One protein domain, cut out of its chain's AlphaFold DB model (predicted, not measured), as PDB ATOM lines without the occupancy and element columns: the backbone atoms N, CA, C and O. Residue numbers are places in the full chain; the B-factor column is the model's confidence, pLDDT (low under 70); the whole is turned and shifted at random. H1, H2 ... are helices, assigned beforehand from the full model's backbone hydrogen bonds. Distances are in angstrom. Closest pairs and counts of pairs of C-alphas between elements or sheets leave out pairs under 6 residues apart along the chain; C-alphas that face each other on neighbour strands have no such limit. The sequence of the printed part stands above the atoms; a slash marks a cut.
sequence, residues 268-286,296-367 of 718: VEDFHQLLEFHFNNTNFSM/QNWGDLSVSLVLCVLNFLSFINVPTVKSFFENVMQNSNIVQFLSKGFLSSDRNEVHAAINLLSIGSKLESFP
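AT A GLANCE: This is residues 268 to 286 and 296 to 367 of the 718 residues of an uncharacterized protein of Octopus bimaculoides (UniProt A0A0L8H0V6). One long helix, H2, runs through the middle of a compact all-helix domain, with H1 along one side of it and the helical hairpin H4 and H5 packed on the other side. H3 folds back from the far end of H2 as a second helical hairpin, its end reaching the last residue of H5. The printed part has 91 residues with five named helices, H1 to H5 in chain order, and no named strand. It is compact, with a radius of gyration of the C-alphas of 12.4 A, but elongated, spanning 39 by 25 by 21 A.

IN THESE COORDINATES: Find C-alpha 299 at (-24.892, 23.904, 16.460); from there H2, residues 299 to 315, runs 24.4 A to C-alpha 315 at (-42.029, 32.429, 1.317). Go back to C-alpha 268 at (-36.967, 20.410, -3.583), where H1, residues 268 to 281, begins its 20.3 A. After H2 look for H3, residues 319 to 330, 16.6 A long, and then H4, residues 334 to 343, 14.5 A long. H5, residues 347 to 360, is 19.7 A long and ends at C-alpha 360, (-46.988, 25.758, 11.407).

HOW THE PARTS SIT: Start at H2, the hub, which touches the four other helices. Its residues 302 to 309 alone touch H1, at a shallow tilt of 25 degrees, opposite ways; the closest C-alphas, of Leu 275 and Val 306, are 6.5 A apart. H2 and H3 touch as a hairpin at a steep tilt of 40 degrees, closest at the C-alphas of Leu 313 and Phe 325, 6.3 A apart. H1, H2 and H3 are an up and down bundle, each helix running against the one before it, and H1 and H3 only just touch, with 3 pairs of C-alphas within 8 A. Next find the C-alphas of Val 303 and Phe 337, 5.4 A apart, the closest of H2 and H4, which touch about perpendicular at 74 degrees. H5 touches H2 at a steep tilt of 50 degrees, with the C-alphas of Leu 307 and Ala 352 closest at 6.4 A. H4 and H5 form a hairpin, tilted steeply at 40 degrees, with the C-alphas of Phe 342 and Val 350 closest at 4.8 A. H3 and H5 only just touch, with 3 pairs of C-alphas within 8 A, the closest being those of Met 329 and Gly 360 at 6.1 A. H1 and H5 are apart. In H1, H2, H3, H4 and H5 every O i to N i+4 pair is within hydrogen-bond range.

THE WHOLE: The two C-alphas farthest apart are those of Gln 296 and Pro 319, at 38.8 A. Residues 287 to 295 are not printed, and C-alphas 286 and 296 are 13.4 A apart across this cut, which lies in the link from H1 to H2. The links H2 to H3, H3 to H4 and H4 to H5 are tight. The mean pLDDT of the printed part is 89.4; look for the values under 70 beside the cut, at residues 284 to 286 and 296 to 297.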
ATOM      1  N   VAL A 268     -36.521  20.616  -4.974       90.06
ATOM      2  CA  VAL A 268     -36.967  20.410  -3.583       90.06
ATOM      3  C   VAL A 268     -36.044  19.441  -2.829       90.06
ATOM      4  O   VAL A 268     -35.751  19.647  -1.653       90.06
ATOM      5  N   GLU A 269     -35.521  18.439  -3.537       90.50
ATOM      6  CA  GLU A 269     -34.580  17.446  -3.015       90.50
ATOM      7  C   GLU A 269     -33.276  18.061  -2.481       90.50
ATOM      8  O   GLU A 269     -32.725  17.588  -1.491       90.50
ATOM      9  N   ASP A 270     -32.807  19.165  -3.072       91.69
ATOM     10  CA  ASP A 270     -31.582  19.836  -2.626       91.69
ATOM     11  C   ASP A 270     -31.773  20.448  -1.221       91.69
ATOM     12  O   ASP A 270     -30.889  20.371  -0.365       91.69
ATOM     13  N   PHE A 271     -32.962  20.997  -0.939       93.50
ATOM     14  CA  PHE A 271     -33.320  21.485   0.398       93.50
ATOM     15  C   PHE A 271     -33.572  20.340   1.381       93.50
ATOM     16  O   PHE A 271     -33.267  20.480   2.566       93.50
ATOM     17  N   HIS A 272     -34.106  19.212   0.904       93.00
ATOM     18  CA  HIS A 272     -34.298  18.014   1.719       93.00
ATOM     19  C   HIS A 272     -32.972  17.477   2.251       93.00
ATOM     20  O   HIS A 272     -32.825  17.356   3.464       93.00
ATOM     21  N   GLN A 273     -31.988  17.268   1.374       92.38
ATOM     22  CA  GLN A 273     -30.663  16.769   1.751       92.38
ATOM     23  C   GLN A 273     -29.957  17.700   2.744       92.38
ATOM     24  O   GLN A 273     -29.350  17.238   3.712       92.38
ATOM     25  N   LEU A 274     -30.073  19.020   2.545       92.56
ATOM     26  CA  LEU A 274     -29.512  20.003   3.469       92.56
ATOM     27  C   LEU A 274     -30.172  19.925   4.855       92.56
ATOM     28  O   LEU A 274     -29.479  19.876   5.872       92.56
ATOM     29  N   LEU A 275     -31.507  19.902   4.912       93.94
ATOM     30  CA  LEU A 275     -32.246  19.834   6.175       93.94
ATOM     31  C   LEU A 275     -32.019  18.503   6.897       93.94
ATOM     32  O   LEU A 275     -31.778  18.505   8.103       93.94
ATOM     33  N   GLU A 276     -32.043  17.384   6.176       92.69
ATOM     34  CA  GLU A 276     -31.792  16.051   6.725       92.69
ATOM     35  C   GLU A 276     -30.385  15.950   7.328       92.69
ATOM     36  O   GLU A 276     -30.224  15.459   8.448       92.69
ATOM     37  N   PHE A 277     -29.371  16.490   6.639       91.19
ATOM     38  CA  PHE A 277     -28.014  16.556   7.171       91.19
ATOM     39  C   PHE A 277     -27.979  17.257   8.538       91.19
ATOM     40  O   PHE A 277     -27.407  16.718   9.488       91.19
ATOM     41  N   HIS A 278     -28.614  18.423   8.671       90.69
ATOM     42  CA  HIS A 278     -28.628  19.161   9.934       90.69
ATOM     43  C   HIS A 278     -29.514  18.505  11.000       90.69
ATOM     44  O   HIS A 278     -29.136  18.480  12.169       90.69
ATOM     45  N   PHE A 279     -30.643  17.901  10.630       90.44
ATOM     46  CA  PHE A 279     -31.472  17.144  11.573       90.44
ATOM     47  C   PHE A 279     -30.728  15.956  12.191       90.44
ATOM     48  O   PHE A 279     -30.903  15.695  13.379       90.44
ATOM     49  N   ASN A 280     -29.869  15.283  11.423       86.44
ATOM     50  CA  ASN A 280     -29.152  14.095  11.887       86.44
ATOM     51  C   ASN A 280     -27.833  14.410  12.607       86.44
ATOM     52  O   ASN A 280     -27.416  13.642  13.471       86.44
ATOM     53  N   ASN A 281     -27.162  15.514  12.260       82.88
ATOM     54  CA  ASN A 281     -25.804  15.796  12.744       82.88
ATOM     55  C   ASN A 281     -25.729  16.888  13.822       82.88
ATOM     56  O   ASN A 281     -24.690  17.027  14.472       82.88
ATOM     57  N   THR A 282     -26.784  17.682  14.030       81.19
ATOM     58  CA  THR A 282     -26.745  18.783  15.002       81.19
ATOM     59  C   THR A 282     -26.866  18.269  16.430       81.19
ATOM     60  O   THR A 282     -27.931  17.881  16.906       81.19
ATOM     61  N   ASN A 283     -25.748  18.321  17.154       70.19
ATOM     62  CA  ASN A 283     -25.693  17.973  18.568       70.19
ATOM     63  C   ASN A 283     -26.275  19.104  19.429       70.19
ATOM     64  O   ASN A 283     -25.596  20.084  19.726       70.19
ATOM     65  N   PHE A 284     -27.501  18.927  19.921       67.88
ATOM     66  CA  PHE A 284     -28.144  19.821  20.898       67.88
ATOM     67  C   PHE A 284     -27.608  19.664  22.338       67.88
ATOM     68  O   PHE A 284     -28.324  19.972  23.289       67.88
ATOM     69  N   SER A 285     -26.384  19.143  22.518       51.69
ATOM     70  CA  SER A 285     -25.833  18.716  23.818       51.69
ATOM     71  C   SER A 285     -26.042  19.770  24.913       51.69
ATOM     72  O   SER A 285     -25.472  20.860  24.878       51.69
ATOM     73  N   MET A 286     -26.871  19.412  25.898       46.84
ATOM     74  CA  MET A 286     -27.327  20.248  27.017       46.84
ATOM     75  C   MET A 286     -26.335  20.322  28.194       46.84
ATOM     76  O   MET A 286     -26.651  20.943  29.201       46.84
ATOM     77  N   GLN A 296     -16.472  24.867  20.370       50.97
ATOM     78  CA  GLN A 296     -16.895  23.841  19.388       50.97
ATOM     79  C   GLN A 296     -18.348  23.880  18.857       50.97
ATOM     80  O   GLN A 296     -18.714  23.008  18.070       50.97
ATOM     81  N   ASN A 297     -19.176  24.881  19.170       62.06
ATOM     82  CA  ASN A 297     -20.600  24.828  18.802       62.06
ATOM     83  C   ASN A 297     -20.902  25.493  17.447       62.06
ATOM     84  O   ASN A 297     -21.274  26.660  17.379       62.06
ATOM     85  N   TRP A 298     -20.799  24.740  16.350       80.44
ATOM     86  CA  TRP A 298     -21.475  25.106  15.092       80.44
ATOM     87  C   TRP A 298     -22.995  24.845  15.158       80.44
ATOM     88  O   TRP A 298     -23.724  25.261  14.263       80.44
ATOM     89  N   GLY A 299     -23.478  24.207  16.234       84.00
ATOM     90  CA  GLY A 299     -24.892  23.904  16.460       84.00
ATOM     91  C   GLY A 299     -25.802  25.134  16.447       84.00
ATOM     92  O   GLY A 299     -26.864  25.072  15.838       84.00
ATOM     93  N   ASP A 300     -25.369  26.269  17.009       85.44
ATOM     94  CA  ASP A 300     -26.166  27.506  16.976       85.44
ATOM     95  C   ASP A 300     -26.376  27.987  15.531       85.44
ATOM     96  O   ASP A 300     -27.505  28.223  15.113       85.44
ATOM     97  N   LEU A 301     -25.310  28.005  14.721       89.38
ATOM     98  CA  LEU A 301     -25.397  28.346  13.295       89.38
ATOM     99  C   LEU A 301     -26.194  27.321  12.490       89.38
ATOM    100  O   LEU A 301     -26.856  27.685  11.520       89.38
ATOM    101  N   SER A 302     -26.163  26.048  12.883       91.06
ATOM    102  CA  SER A 302     -27.046  25.045  12.295       91.06
ATOM    103  C   SER A 302     -28.514  25.360  12.571       91.06
ATOM    104  O   SER A 302     -29.343  25.142  11.688       91.06
ATOM    105  N   VAL A 303     -28.842  25.863  13.766       91.62
ATOM    106  CA  VAL A 303     -30.198  26.312  14.086       91.62
ATOM    107  C   VAL A 303     -30.578  27.504  13.222       91.62
ATOM    108  O   VAL A 303     -31.617  27.458  12.562       91.62
ATOM    109  N   SER A 304     -29.710  28.512  13.137       93.19
ATOM    110  CA  SER A 304     -29.911  29.675  12.268       93.19
ATOM    111  C   SER A 304     -30.150  29.266  10.812       93.19
ATOM    112  O   SER A 304     -31.051  29.795  10.165       93.19
ATOM    113  N   LEU A 305     -29.386  28.295  10.297       94.94
ATOM    114  CA  LEU A 305     -29.506  27.795   8.927       94.94
ATOM    115  C   LEU A 305     -30.837  27.088   8.683       94.94
ATOM    116  O   LEU A 305     -31.526  27.435   7.727       94.94
ATOM    117  N   VAL A 306     -31.237  26.154   9.550       95.56
ATOM    118  CA  VAL A 306     -32.525  25.453   9.414       95.56
ATOM    119  C   VAL A 306     -33.690  26.445   9.455       95.56
ATOM    120  O   VAL A 306     -34.570  26.394   8.596       95.56
ATOM    121  N   LEU A 307     -33.676  27.399  10.393       95.75
ATOM    122  CA  LEU A 307     -34.704  28.441  10.469       95.75
ATOM    123  C   LEU A 307     -34.704  29.334   9.220       95.75
ATOM    124  O   LEU A 307     -35.775  29.702   8.734       95.75
ATOM    125  N   CYS A 308     -33.528  29.665   8.680       96.44
ATOM    126  CA  CYS A 308     -33.386  30.468   7.465       96.44
ATOM    127  C   CYS A 308     -33.943  29.738   6.234       96.44
ATOM    128  O   CYS A 308     -34.719  30.326   5.482       96.44
ATOM    129  N   VAL A 309     -33.603  28.456   6.054       96.62
ATOM    130  CA  VAL A 309     -34.110  27.613   4.959       96.62
ATOM    131  C   VAL A 309     -35.626  27.489   5.041       96.62
ATOM    132  O   VAL A 309     -36.312  27.706   4.051       96.62
ATOM    133  N   LEU A 310     -36.179  27.206   6.220       96.31
ATOM    134  CA  LEU A 310     -37.626  27.056   6.373       96.31
ATOM    135  C   LEU A 310     -38.384  28.363   6.151       96.31
ATOM    136  O   LEU A 310     -39.446  28.341   5.537       96.31
ATOM    137  N   ASN A 311     -37.847  29.503   6.595       95.81
ATOM    138  CA  ASN A 311     -38.465  30.795   6.293       95.81
ATOM    139  C   ASN A 311     -38.439  31.089   4.791       95.81
ATOM    140  O   ASN A 311     -39.452  31.526   4.248       95.81
ATOM    141  N   PHE A 312     -37.330  30.786   4.113       95.44
ATOM    142  CA  PHE A 312     -37.257  30.885   2.659       95.44
ATOM    143  C   PHE A 312     -38.301  29.993   1.975       95.44
ATOM    144  O   PHE A 312     -39.084  30.479   1.166       95.44
ATOM    145  N   LEU A 313     -38.394  28.716   2.353       95.12
ATOM    146  CA  LEU A 313     -39.379  27.791   1.783       95.12
ATOM    147  C   LEU A 313     -40.822  28.235   2.059       95.12
ATOM    148  O   LEU A 313     -41.672  28.105   1.185       95.12
ATOM    149  N   SER A 314     -41.092  28.814   3.235       93.38
ATOM    150  CA  SER A 314     -42.413  29.356   3.581       93.38
ATOM    151  C   SER A 314     -42.820  30.560   2.726       93.38
ATOM    152  O   SER A 314     -44.007  30.827   2.550       93.38
ATOM    153  N   PHE A 315     -41.832  31.280   2.190       92.00
ATOM    154  CA  PHE A 315     -42.029  32.429   1.317       92.00
ATOM    155  C   PHE A 315     -42.329  32.009  -0.138       92.00
ATOM    156  O   PHE A 315     -43.065  32.703  -0.841       92.00
ATOM    157  N   ILE A 316     -41.830  30.853  -0.589       92.75
ATOM    158  CA  ILE A 316     -42.032  30.357  -1.957       92.75
ATOM    159  C   ILE A 316     -43.426  29.733  -2.125       92.75
ATOM    160  O   ILE A 316     -43.696  28.609  -1.702       92.75
ATOM    161  N   ASN A 317     -44.318  30.439  -2.823       87.69
ATOM    162  CA  ASN A 317     -45.700  30.005  -3.051       87.69
ATOM    163  C   ASN A 317     -45.854  29.078  -4.276       87.69
ATOM    164  O   ASN A 317     -46.604  29.378  -5.204       87.69
ATOM    165  N   VAL A 318     -45.137  27.950  -4.286       91.81
ATOM    166  CA  VAL A 318     -45.245  26.907  -5.326       91.81
ATOM    167  C   VAL A 318     -45.768  25.613  -4.692       91.81
ATOM    168  O   VAL A 318     -45.227  25.210  -3.663       91.81
ATOM    169  N   PRO A 319     -46.783  24.927  -5.262       91.19
ATOM    170  CA  PRO A 319     -47.448  23.796  -4.602       91.19
ATOM    171  C   PRO A 319     -46.505  22.677  -4.142       91.19
ATOM    172  O   PRO A 319     -46.648  22.170  -3.032       91.19
ATOM    173  N   THR A 320     -45.515  22.324  -4.966       92.56
ATOM    174  CA  THR A 320     -44.515  21.296  -4.641       92.56
ATOM    175  C   THR A 320     -43.672  21.701  -3.431       92.56
ATOM    176  O   THR A 320     -43.570  20.939  -2.472       92.56
ATOM    177  N   VAL A 321     -43.147  22.929  -3.423       94.00
ATOM    178  CA  VAL A 321     -42.355  23.491  -2.316       94.00
ATOM    179  C   VAL A 321     -43.192  23.624  -1.044       94.00
ATOM    180  O   VAL A 321     -42.736  23.256   0.035       94.00
ATOM    181  N   LYS A 322     -44.441  24.082  -1.172       93.12
ATOM    182  CA  LYS A 322     -45.371  24.228  -0.054       93.12
ATOM    183  C   LYS A 322     -45.673  22.883   0.608       93.12
ATOM    184  O   LYS A 322     -45.565  22.778   1.823       93.12
ATOM    185  N   SER A 323     -45.968  21.848  -0.184       93.44
ATOM    186  CA  SER A 323     -46.206  20.498   0.346       93.44
ATOM    187  C   SER A 323     -44.982  19.937   1.079       93.44
ATOM    188  O   SER A 323     -45.106  19.357   2.155       93.44
ATOM    189  N   PHE A 324     -43.780  20.181   0.548       95.25
ATOM    190  CA  PHE A 324     -42.534  19.802   1.203       95.25
ATOM    191  C   PHE A 324     -42.326  20.546   2.528       95.25
ATOM    192  O   PHE A 324     -42.034  19.920   3.545       95.25
ATOM    193  N   PHE A 325     -42.524  21.865   2.539       95.69
ATOM    194  CA  PHE A 325     -42.432  22.682   3.747       95.69
ATOM    195  C   PHE A 325     -43.409  22.207   4.835       95.69
ATOM    196  O   PHE A 325     -43.006  22.034   5.984       95.69
ATOM    197  N   GLU A 326     -44.671  21.953   4.480       94.25
ATOM    198  CA  GLU A 326     -45.692  21.462   5.415       94.25
ATOM    199  C   GLU A 326     -45.299  20.105   6.018       94.25
ATOM    200  O   GLU A 326     -45.381  19.940   7.238       94.25
ATOM    201  N   ASN A 327     -44.772  19.181   5.204       94.12
ATOM    202  CA  ASN A 327     -44.261  17.889   5.675       94.12
ATOM    203  C   ASN A 327     -43.092  18.049   6.661       94.12
ATOM    204  O   ASN A 327     -43.045  17.368   7.686       94.12
ATOM    205  N   VAL A 328     -42.153  18.961   6.387       94.50
ATOM    206  CA  VAL A 328     -41.029  19.225   7.300       94.50
ATOM    207  C   VAL A 328     -41.516  19.851   8.609       94.50
ATOM    208  O   VAL A 328     -41.040  19.473   9.678       94.50
ATOM    209  N   MET A 329     -42.487  20.764   8.558       94.88
ATOM    210  CA  MET A 329     -43.044  21.414   9.751       94.88
ATOM    211  C   MET A 329     -43.841  20.461  10.655       94.88
ATOM    212  O   MET A 329     -43.971  20.726  11.849       94.88
ATOM    213  N   GLN A 330     -44.356  19.356  10.112       93.12
ATOM    214  CA  GLN A 330     -45.017  18.291  10.877       93.12
ATOM    215  C   GLN A 330     -44.027  17.270  11.470       93.12
ATOM    216  O   GLN A 330     -44.397  16.482  12.340       93.12
ATOM    217  N   ASN A 331     -42.758  17.279  11.045       90.38
ATOM    218  CA  ASN A 331     -41.735  16.370  11.557       90.38
ATOM    219  C   ASN A 331     -41.306  16.763  12.983       90.38
ATOM    220  O   ASN A 331     -40.959  17.911  13.240       90.38
ATOM    221  N   SER A 332     -41.239  15.804  13.913       87.94
ATOM    222  CA  SER A 332     -40.814  16.044  15.301       87.94
ATOM    223  C   SER A 332     -39.391  16.599  15.441       87.94
ATOM    224  O   SER A 332     -39.100  17.276  16.426       87.94
ATOM    225  N   ASN A 333     -38.508  16.360  14.467       89.75
ATOM    226  CA  ASN A 333     -37.123  16.837  14.505       89.75
ATOM    227  C   ASN A 333     -37.031  18.370  14.532       89.75
ATOM    228  O   ASN A 333     -36.074  18.909  15.084       89.75
ATOM    229  N   ILE A 334     -38.045  19.087  14.026       93.12
ATOM    230  CA  ILE A 334     -38.055  20.557  13.998       93.12
ATOM    231  C   ILE A 334     -38.168  21.196  15.388       93.12
ATOM    232  O   ILE A 334     -37.781  22.350  15.587       93.12
ATOM    233  N   VAL A 335     -38.676  20.445  16.369       92.00
ATOM    234  CA  VAL A 335     -39.003  20.938  17.713       92.00
ATOM    235  C   VAL A 335     -37.788  21.557  18.403       92.00
ATOM    236  O   VAL A 335     -37.891  22.651  18.961       92.00
ATOM    237  N   GLN A 336     -36.627  20.897  18.340       89.31
ATOM    238  CA  GLN A 336     -35.411  21.386  19.002       89.31
ATOM    239  C   GLN A 336     -34.876  22.663  18.347       89.31
ATOM    240  O   GLN A 336     -34.483  23.595  19.050       89.31
ATOM    241  N   PHE A 337     -34.943  22.752  17.017       92.62
ATOM    242  CA  PHE A 337     -34.522  23.930  16.255       92.62
ATOM    243  C   PHE A 337     -35.408  25.143  16.554       92.62
ATOM    244  O   PHE A 337     -34.893  26.217  16.856       92.62
ATOM    245  N   LEU A 338     -36.735  24.971  16.548       93.38
ATOM    246  CA  LEU A 338     -37.666  26.041  16.917       93.38
ATOM    247  C   LEU A 338     -37.474  26.465  18.372       93.38
ATOM    248  O   LEU A 338     -37.362  27.657  18.647       93.38
ATOM    249  N   SER A 339     -37.382  25.505  19.299       91.69
ATOM    250  CA  SER A 339     -37.192  25.792  20.724       91.69
ATOM    251  C   SER A 339     -35.928  26.616  20.983       91.69
ATOM    252  O   SER A 339     -35.978  27.602  21.718       91.69
ATOM    253  N   LYS A 340     -34.804  26.276  20.336       88.62
ATOM    254  CA  LYS A 340     -33.570  27.068  20.432       88.62
ATOM    255  C   LYS A 340     -33.672  28.420  19.724       88.62
ATOM    256  O   LYS A 340     -33.217  29.405  20.295       88.62
ATOM    257  N   GLY A 341     -34.350  28.498  18.578       90.06
ATOM    258  CA  GLY A 341     -34.644  29.762  17.893       90.06
ATOM    259  C   GLY A 341     -35.419  30.757  18.761       90.06
ATOM    260  O   GLY A 341     -35.035  31.918  18.863       90.06
ATOM    261  N   PHE A 342     -36.457  30.300  19.468       90.62
ATOM    262  CA  PHE A 342     -37.227  31.132  20.407       90.62
ATOM    263  C   PHE A 342     -36.405  31.652  21.587       90.62
ATOM    264  O   PHE A 342     -36.730  32.691  22.161       90.62
ATOM    265  N   LEU A 343     -35.366  30.915  21.974       86.81
ATOM    266  CA  LEU A 343     -34.523  31.228  23.123       86.81
ATOM    267  C   LEU A 343     -33.212  31.911  22.739       86.81
ATOM    268  O   LEU A 343     -32.421  32.222  23.633       86.81
ATOM    269  N   SER A 344     -33.007  32.170  21.447       86.81
ATOM    270  CA  SER A 344     -31.849  32.886  20.935       86.81
ATOM    271  C   SER A 344     -31.767  34.306  21.500       86.81
ATOM    272  O   SER A 344     -32.763  34.932  21.873       86.81
ATOM    273  N   SER A 345     -30.543  34.829  21.574       85.12
ATOM    274  CA  SER A 345     -30.294  36.245  21.848       85.12
ATOM    275  C   SER A 345     -30.478  37.132  20.613       85.12
ATOM    276  O   SER A 345     -30.579  38.348  20.769       85.12
ATOM    277  N   ASP A 346     -30.497  36.558  19.404       86.56
ATOM    278  CA  ASP A 346     -30.718  37.316  18.171       86.56
ATOM    279  C   ASP A 346     -32.217  37.528  17.919       86.56
ATOM    280  O   ASP A 346     -32.996  36.587  17.752       86.56
ATOM    281  N   ARG A 347     -32.616  38.801  17.832       91.81
ATOM    282  CA  ARG A 347     -33.987  39.209  17.509       91.81
ATOM    283  C   ARG A 347     -34.464  38.622  16.178       91.81
ATOM    284  O   ARG A 347     -35.638  38.272  16.069       91.81
ATOM    285  N   ASN A 348     -33.591  38.537  15.175       90.06
ATOM    286  CA  ASN A 348     -33.971  38.060  13.847       90.06
ATOM    287  C   ASN A 348     -34.308  36.568  13.862       90.06
ATOM    288  O   ASN A 348     -35.292  36.160  13.250       90.06
ATOM    289  N   GLU A 349     -33.550  35.766  14.608       90.75
ATOM    290  CA  GLU A 349     -33.823  34.337  14.784       90.75
ATOM    291  C   GLU A 349     -35.117  34.093  15.558       90.75
ATOM    292  O   GLU A 349     -35.923  33.250  15.165       90.75
ATOM    293  N   VAL A 350     -35.365  34.883  16.607       94.19
ATOM    294  CA  VAL A 350     -36.624  34.815  17.360       94.19
ATOM    295  C   VAL A 350     -37.807  35.151  16.451       94.19
ATOM    296  O   VAL A 350     -38.799  34.427  16.433       94.19
ATOM    297  N   HIS A 351     -37.707  36.212  15.644       93.94
ATOM    298  CA  HIS A 351     -38.738  36.548  14.661       93.94
ATOM    299  C   HIS A 351     -38.933  35.442  13.615       93.94
ATOM    300  O   HIS A 351     -40.072  35.105  13.298       93.94
ATOM    301  N   ALA A 352     -37.846  34.856  13.109       93.56
ATOM    302  CA  ALA A 352     -37.882  33.745  12.165       93.56
ATOM    303  C   ALA A 352     -38.607  32.523  12.757       93.56
ATOM    304  O   ALA A 352     -39.440  31.916  12.083       93.56
ATOM    305  N   ALA A 353     -38.355  32.193  14.027       95.38
ATOM    306  CA  ALA A 353     -39.043  31.114  14.737       95.38
ATOM    307  C   ALA A 353     -40.531  31.428  14.989       95.38
ATOM    308  O   ALA A 353     -41.387  30.567  14.778       95.38
ATOM    309  N   ILE A 354     -40.861  32.667  15.377       95.00
ATOM    310  CA  ILE A 354     -42.253  33.123  15.554       95.00
ATOM    311  C   ILE A 354     -43.029  33.027  14.237       95.00
ATOM    312  O   ILE A 354     -44.165  32.549  14.230       95.00
ATOM    313  N   ASN A 355     -42.427  33.457  13.124       94.81
ATOM    314  CA  ASN A 355     -43.056  33.381  11.810       94.81
ATOM    315  C   ASN A 355     -43.379  31.927  11.435       94.81
ATOM    316  O   ASN A 355     -44.518  31.608  11.093       94.81
ATOM    317  N   LEU A 356     -42.412  31.022  11.609       95.75
ATOM    318  CA  LEU A 356     -42.611  29.593  11.363       95.75
ATOM    319  C   LEU A 356     -43.693  28.987  12.261       95.75
ATOM    320  O   LEU A 356     -44.495  28.198  11.778       95.75
ATOM    321  N   LEU A 357     -43.779  29.378  13.535       94.56
ATOM    322  CA  LEU A 357     -44.854  28.929  14.426       94.56
ATOM    323  C   LEU A 357     -46.229  29.457  13.995       94.56
ATOM    324  O   LEU A 357     -47.208  28.717  14.035       94.56
ATOM    325  N   SER A 358     -46.321  30.714  13.557       93.75
ATOM    326  CA  SER A 358     -47.572  31.304  13.056       93.75
ATOM    327  C   SER A 358     -48.130  30.537  11.851       93.75
ATOM    328  O   SER A 358     -49.344  30.367  11.717       93.75
ATOM    329  N   ILE A 359     -47.243  30.035  10.990       93.06
ATOM    330  CA  ILE A 359     -47.610  29.219   9.828       93.06
ATOM    331  C   ILE A 359     -47.874  27.768  10.255       93.06
ATOM    332  O   ILE A 359     -48.939  27.226   9.967       93.06
ATOM    333  N   GLY A 360     -46.938  27.159  10.985       91.31
ATOM    334  CA  GLY A 360     -46.988  25.758  11.407       91.31
ATOM    335  C   GLY A 360     -48.166  25.435  12.322       91.31
ATOM    336  O   GLY A 360     -48.758  24.374  12.193       91.31
ATOM    337  N   SER A 361     -48.585  26.375  13.176       90.12
ATOM    338  CA  SER A 361     -49.730  26.193  14.084       90.12
ATOM    339  C   SER A 361     -51.081  26.010  13.395       90.12
ATOM    340  O   SER A 361     -52.052  25.631  14.044       90.12
ATOM    341  N   LYS A 362     -51.158  26.276  12.089       91.94
ATOM    342  CA  LYS A 362     -52.357  26.055  11.276       91.94
ATOM    343  C   LYS A 362     -52.391  24.660  10.640       91.94
ATOM    344  O   LYS A 362     -53.375  24.337   9.983       91.94
ATOM    345  N   LEU A 363     -51.332  23.860  10.793       92.12
ATOM    346  CA  LEU A 363     -51.221  22.515  10.228       92.12
ATOM    347  C   LEU A 363     -51.801  21.474  11.194       92.12
ATOM    348  O   LEU A 363     -51.560  21.538  12.397       92.12
ATOM    349  N   GLU A 364     -52.516  20.478  10.664       84.31
ATOM    350  CA  GLU A 364     -53.260  19.494  11.471       84.31
ATOM    351  C   GLU A 364     -52.380  18.657  12.417       84.31
ATOM    352  O   GLU A 364     -52.826  18.287  13.499       84.31
ATOM    353  N   SER A 365     -51.132  18.370  12.028       89.06
ATOM    354  CA  SER A 365     -50.204  17.498  12.775       89.06
ATOM    355  C   SER A 365     -48.951  18.222  13.282       89.06
ATOM    356  O   SER A 365     -47.883  17.626  13.395       89.06
ATOM    357  N   PHE A 366     -49.040  19.522  13.571       92.94
ATOM    358  CA  PHE A 366     -47.898  20.256  14.120       92.94
ATOM    359  C   PHE A 366     -47.603  19.840  15.583       92.94
ATOM    360  O   PHE A 366     -48.532  19.764  16.396       92.94
ATOM    361  N   PRO A 367     -46.333  19.597  15.972       92.56
ATOM    362  CA  PRO A 367     -45.962  19.059  17.288       92.56
ATOM    363  C   PRO A 367     -46.029  20.105  18.423       92.56
ATOM    364  O   PRO A 367     -45.032  20.414  19.078       92.56
TER     365      PRO A 367